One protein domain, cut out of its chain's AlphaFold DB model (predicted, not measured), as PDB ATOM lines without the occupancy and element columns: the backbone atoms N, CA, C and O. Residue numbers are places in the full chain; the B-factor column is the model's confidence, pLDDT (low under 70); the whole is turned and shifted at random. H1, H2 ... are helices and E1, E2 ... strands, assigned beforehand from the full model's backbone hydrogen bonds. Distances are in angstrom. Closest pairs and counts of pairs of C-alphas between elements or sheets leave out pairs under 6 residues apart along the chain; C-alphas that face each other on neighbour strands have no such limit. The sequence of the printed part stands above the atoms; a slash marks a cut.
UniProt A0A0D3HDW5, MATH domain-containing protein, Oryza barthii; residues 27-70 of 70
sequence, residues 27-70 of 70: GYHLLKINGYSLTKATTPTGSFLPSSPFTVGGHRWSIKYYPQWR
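AT A GLANCE: This is residues 27 to 70 of the 70 residues of the protein "MATH domain-containing protein" of Oryza barthii (UniProt A0A0D3HDW5). With little regular structure, the domain is an elongated shape of three long runs of chain, with the short helix H1 at one end and the small hairpin of E1 and E2 at the other. Residues 27 to 35 run toward H1, the chain returns to the hairpin, and residues 62 to 70 lead back toward the helix end. The 44 printed residues hold H1, E1 and E2 in that order, the two strands antiparallel; the class is mixed, with only 13 residues in named elements. It is loose, with a radius of gyration of the C-alphas of 12.2 A, and spans 36 by 19 by 13 A.

HOW THE PARTS SIT: H1, residues 36 to 42, has every O i to N i+4 pair within hydrogen-bond range. E1, residues 54 to 56, and E2, residues 59 to 61, form a hairpin at 139 degrees, with N 61 and O 54 2.8 A apart. H1 and E2 are apart.

IN THESE COORDINATES: H1 begins at C-alpha 36 (81.998, 130.097, 180.078) and is 10.0 A long. E1 measures 6.9 A and E2 6.2 A, ending at C-alpha 61 (95.267, 145.539, 170.898).

THE WHOLE: The C-alphas of Ala 41 and Gly 58, 36.0 A apart, are the farthest pair. The printed part has no cut. The link from H1 to E1 is long. Residue 70 alone has pLDDT under 70.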
ATOM      1  N   GLY A  27      87.592 154.324 171.509       90.50
ATOM      2  CA  GLY A  27      86.945 153.182 170.864       90.50
ATOM      3  C   GLY A  27      86.647 152.076 171.870       90.50
ATOM      4  O   GLY A  27      87.120 152.126 173.004       90.50
ATOM      5  N   TYR A  28      85.864 151.077 171.465       91.88
ATOM      6  CA  TYR A  28      85.529 149.931 172.309       91.88
ATOM      7  C   TYR A  28      85.601 148.620 171.522       91.88
ATOM      8  O   TYR A  28      85.410 148.586 170.307       91.88
ATOM      9  N   HIS A  29      85.864 147.528 172.237       95.25
ATOM     10  CA  HIS A  29      85.812 146.170 171.711       95.25
ATOM     11  C   HIS A  29      84.961 145.317 172.648       95.25
ATOM     12  O   HIS A  29      85.299 145.143 173.819       95.25
ATOM     13  N   LEU A  30      83.837 144.807 172.144       96.06
ATOM     14  CA  LEU A  30      82.933 143.971 172.924       96.06
ATOM     15  C   LEU A  30      83.349 142.502 172.809       96.06
ATOM     16  O   LEU A  30      83.134 141.865 171.780       96.06
ATOM     17  N   LEU A  31      83.912 141.955 173.885       96.81
ATOM     18  CA  LEU A  31      84.271 140.542 173.977       96.81
ATOM     19  C   LEU A  31      83.130 139.741 174.621       96.81
ATOM     20  O   LEU A  31      82.830 139.921 175.800       96.81
ATOM     21  N   LYS A  32      82.516 138.823 173.865       97.00
ATOM     22  CA  LYS A  32      81.488 137.896 174.368       97.00
ATOM     23  C   LYS A  32      82.079 136.501 174.564       97.00
ATOM     24  O   LYS A  32      82.546 135.892 173.607       97.00
ATOM     25  N   ILE A  33      82.009 135.976 175.788       96.38
ATOM     26  CA  ILE A  33      82.450 134.612 176.108       96.38
ATOM     27  C   ILE A  33      81.237 133.682 176.125       96.38
ATOM     28  O   ILE A  33      80.473 133.647 177.089       96.38
ATOM     29  N   ASN A  34      81.055 132.921 175.049       96.50
ATOM     30  CA  ASN A  34      80.055 131.858 175.003       96.50
ATOM     31  C   ASN A  34      80.618 130.587 175.653       96.50
ATOM     32  O   ASN A  34      81.787 130.263 175.469       96.50
ATOM     33  N   GLY A  35      79.783 129.853 176.393       96.12
ATOM     34  CA  GLY A  35      80.202 128.586 176.999       96.12
ATOM     35  C   GLY A  35      81.207 128.743 178.145       96.12
ATOM     36  O   GLY A  35      82.072 127.888 178.304       96.12
ATOM     37  N   TYR A  36      81.089 129.802 178.958       93.94
ATOM     38  CA  TYR A  36      81.998 130.097 180.078       93.94
ATOM     39  C   TYR A  36      82.351 128.871 180.942       93.94
ATOM     40  O   TYR A  36      83.518 128.648 181.254       93.94
ATOM     41  N   SER A  37      81.362 128.054 181.318       95.38
ATOM     42  CA  SER A  37      81.601 126.864 182.145       95.38
ATOM     43  C   SER A  37      82.528 125.857 181.462       95.38
ATOM     44  O   SER A  37      83.397 125.291 182.120       95.38
ATOM     45  N   LEU A  38      82.389 125.680 180.143       95.88
ATOM     46  CA  LEU A  38      83.267 124.822 179.354       95.88
ATOM     47  C   LEU A  38      84.676 125.411 179.291       95.88
ATOM     48  O   LEU A  38      85.627 124.716 179.629       95.88
ATOM     49  N   THR A  39      84.815 126.692 178.931       95.31
ATOM     50  CA  THR A  39      86.138 127.337 178.853       95.31
ATOM     51  C   THR A  39      86.847 127.323 180.199       95.31
ATOM     52  O   THR A  39      88.063 127.159 180.253       95.31
ATOM     53  N   LYS A  40      86.096 127.453 181.298       94.06
ATOM     54  CA  LYS A  40      86.631 127.319 182.648       94.06
ATOM     55  C   LYS A  40      87.096 125.902 182.927       94.06
ATOM     56  O   LYS A  40      88.217 125.758 183.375       94.06
ATOM     57  N   ALA A  41      86.296 124.882 182.635       95.25
ATOM     58  CA  ALA A  41      86.667 123.493 182.898       95.25
ATOM     59  C   ALA A  41      87.870 123.007 182.067       95.25
ATOM     60  O   ALA A  41      88.626 122.167 182.544       95.25
ATOM     61  N   THR A  42      88.053 123.513 180.843       95.56
ATOM     62  CA  THR A  42      89.068 122.997 179.906       95.56
ATOM     63  C   THR A  42      90.359 123.801 179.859       95.56
ATOM     64  O   THR A  42      91.393 123.256 179.478       95.56
ATOM     65  N   THR A  43      90.332 125.088 180.214       95.44
ATOM     66  CA  THR A  43      91.542 125.918 180.164       95.44
ATOM     67  C   THR A  43      92.426 125.617 181.374       95.44
ATOM     68  O   THR A  43      91.937 125.733 182.501       95.44
ATOM     69  N   PRO A  44      93.715 125.280 181.177       95.31
ATOM     70  CA  PRO A  44      94.631 125.044 182.285       95.31
ATOM     71  C   PRO A  44      94.765 126.268 183.196       95.31
ATOM     72  O   PRO A  44      94.714 127.414 182.739       95.31
ATOM     73  N   THR A  45      94.990 126.030 184.486       95.06
ATOM     74  CA  THR A  45      95.249 127.088 185.466       95.06
ATOM     75  C   THR A  45      96.398 127.993 185.020       95.06
ATOM     76  O   THR A  45      97.431 127.519 184.547       95.06
ATOM     77  N   GLY A  46      96.204 129.309 185.126       93.25
ATOM     78  CA  GLY A  46      97.190 130.310 184.711       93.25
ATOM     79  C   GLY A  46      97.273 130.543 183.197       93.25
ATOM     80  O   GLY A  46      98.015 131.424 182.761       93.25
ATOM     81  N   SER A  47      96.501 129.812 182.384       95.50
ATOM     82  CA  SER A  47      96.429 130.021 180.933       95.50
ATOM     83  C   SER A  47      95.326 131.006 180.539       95.50
ATOM     84  O   SER A  47      94.374 131.241 181.288       95.50
ATOM     85  N   PHE A  48      95.447 131.573 179.335       95.88
ATOM     86  CA  PHE A  48      94.476 132.517 178.783       95.88
ATOM     87  C   PHE A  48      94.005 132.144 177.382       95.88
ATOM     88  O   PHE A  48      94.708 131.480 176.622       95.88
ATOM     89  N   LEU A  49      92.837 132.672 177.030       96.06
ATOM     90  CA  LEU A  49      92.304 132.698 175.673       96.06
ATOM     91  C   LEU A  49      92.355 134.151 175.164       96.06
ATOM     92  O   LEU A  49      91.814 135.040 175.830       96.06
ATOM     93  N   PRO A  50      93.033 134.443 174.040       97.00
ATOM     94  CA  PRO A  50      93.087 135.794 173.494       97.00
ATOM     95  C   PRO A  50      91.803 136.143 172.730       97.00
ATOM     96  O   PRO A  50      91.218 135.296 172.052       97.00
ATOM     97  N   SER A  51      91.394 137.409 172.779       97.62
ATOM     98  CA  SER A  51      90.400 137.946 171.849       97.62
ATOM     99  C   SER A  51      90.977 138.050 170.438       97.62
ATOM    100  O   SER A  51      92.197 138.123 170.246       97.62
ATOM    101  N   SER A  52      90.095 138.198 169.448       96.56
ATOM    102  CA  SER A  52      90.507 138.728 168.150       96.56
ATOM    103  C   SER A  52      91.204 140.086 168.329       96.56
ATOM    104  O   SER A  52      90.835 140.861 169.222       96.56
ATOM    105  N   PRO A  53      92.226 140.385 167.514       96.81
ATOM    106  CA  PRO A  53      92.900 141.670 167.566       96.81
ATOM    107  C   PRO A  53      91.959 142.798 167.125       96.81
ATOM    108  O   PRO A  53      91.139 142.605 166.228       96.81
ATOM    109  N   PHE A  54      92.115 143.981 167.715       95.69
ATOM    110  CA  PHE A  54      91.340 145.177 167.376       95.69
ATOM    111  C   PHE A  54      92.220 146.432 167.395       95.69
ATOM    112  O   PHE A  54      93.262 146.448 168.045       95.69
ATOM    113  N   THR A  55      91.817 147.479 166.673       95.25
ATOM    114  CA  THR A  55      92.623 148.699 166.508       95.25
ATOM    115  C   THR A  55      91.928 149.898 167.137       95.25
ATOM    116  O   THR A  55      90.790 150.197 166.786       95.25
ATOM    117  N   VAL A  56      92.617 150.599 168.038       94.12
ATOM    118  CA  VAL A  56      92.170 151.870 168.638       94.12
ATOM    119  C   VAL A  56      93.390 152.765 168.827       94.12
ATOM    120  O   VAL A  56      94.434 152.300 169.290       94.12
ATOM    121  N   GLY A  57      93.274 154.039 168.443       91.94
ATOM    122  CA  GLY A  57      94.342 155.031 168.604       91.94
ATOM    123  C   GLY A  57      95.649 154.674 167.906       91.94
ATOM    124  O   GLY A  57      96.714 154.882 168.473       91.94
ATOM    125  N   GLY A  58      95.579 154.066 166.717       91.56
ATOM    126  CA  GLY A  58      96.765 153.663 165.949       91.56
ATOM    127  C   GLY A  58      97.501 152.431 166.490       91.56
ATOM    128  O   GLY A  58      98.515 152.039 165.925       91.56
ATOM    129  N   HIS A  59      96.991 151.792 167.544       93.25
ATOM    130  CA  HIS A  59      97.598 150.612 168.154       93.25
ATOM    131  C   HIS A  59      96.726 149.378 167.934       93.25
ATOM    132  O   HIS A  59      95.495 149.458 167.958       93.25
ATOM    133  N   ARG A  60      97.375 148.225 167.741       96.00
ATOM    134  CA  ARG A  60      96.716 146.920 167.641       96.00
ATOM    135  C   ARG A  60      96.717 146.244 169.010       96.00
ATOM    136  O   ARG A  60      97.765 145.858 169.519       96.00
ATOM    137  N   TRP A  61      95.531 146.084 169.572       96.50
ATOM    138  CA  TRP A  61      95.267 145.539 170.898       96.50
ATOM    139  C   TRP A  61      94.698 144.117 170.821       96.50
ATOM    140  O   TRP A  61      94.172 143.691 169.791       96.50
ATOM    141  N   SER A  62      94.775 143.385 171.932       97.62
ATOM    142  CA  SER A  62      94.058 142.127 172.172       97.62
ATOM    143  C   SER A  62      93.824 141.973 173.677       97.62
ATOM    144  O   SER A  62      94.651 142.406 174.483       97.62
ATOM    145  N   ILE A  63      92.696 141.378 174.060       97.31
ATOM    146  CA  ILE A  63      92.340 141.104 175.456       97.31
ATOM    147  C   ILE A  63      92.741 139.667 175.786       97.31
ATOM    148  O   ILE A  63      92.342 138.735 175.089       97.31
ATOM    149  N   LYS A  64      93.491 139.469 176.875       96.88
ATOM    150  CA  LYS A  64      93.776 138.136 177.424       96.88
ATOM    151  C   LYS A  64      92.744 137.789 178.491       96.88
ATOM    152  O   LYS A  64      92.683 138.446 179.527       96.88
ATOM    153  N   TYR A  65      91.941 136.762 178.242       95.50
ATOM    154  CA  TYR A  65      90.936 136.273 179.180       95.50
ATOM    155  C   TYR A  65      91.458 135.047 179.938       95.50
ATOM    156  O   TYR A  65      91.772 134.034 179.320       95.50
ATOM    157  N   TYR A  66      91.526 135.133 181.270       95.62
ATOM    158  CA  TYR A  66      91.977 134.055 182.158       95.62
ATOM    159  C   TYR A  66      90.773 133.449 182.895       95.62
ATOM    160  O   TYR A  66      90.334 133.997 183.910       95.62
ATOM    161  N   PRO A  67      90.198 132.336 182.411       94.19
ATOM    162  CA  PRO A  67      89.047 131.709 183.061       94.19
ATOM    163  C   PRO A  67      89.385 131.081 184.427       94.19
ATOM    164  O   PRO A  67      88.503 130.977 185.285       94.19
ATOM    165  N   GLN A  68      90.647 130.682 184.631       88.38
ATOM    166  CA  GLN A  68      91.190 130.122 185.873       88.38
ATOM    167  C   GLN A  68      92.501 130.843 186.245       88.38
ATOM    168  O   GLN A  68      93.558 130.541 185.697       88.38
ATOM    169  N   TRP A  69      92.420 131.820 187.156       77.44
ATOM    170  CA  TRP A  69      93.563 132.631 187.628       77.44
ATOM    171  C   TRP A  69      94.020 132.288 189.065       77.44
ATOM    172  O   TRP A  69      94.960 132.881 189.575       77.44
ATOM    173  N   ARG A  70      93.372 131.328 189.733       67.88
ATOM    174  CA  ARG A  70      93.735 130.937 191.105       67.88
ATOM    175  C   ARG A  70      94.877 129.943 191.166       67.88
ATOM    176  O   ARG A  70      94.927 129.097 190.253       67.88
TER     177      ARG A  70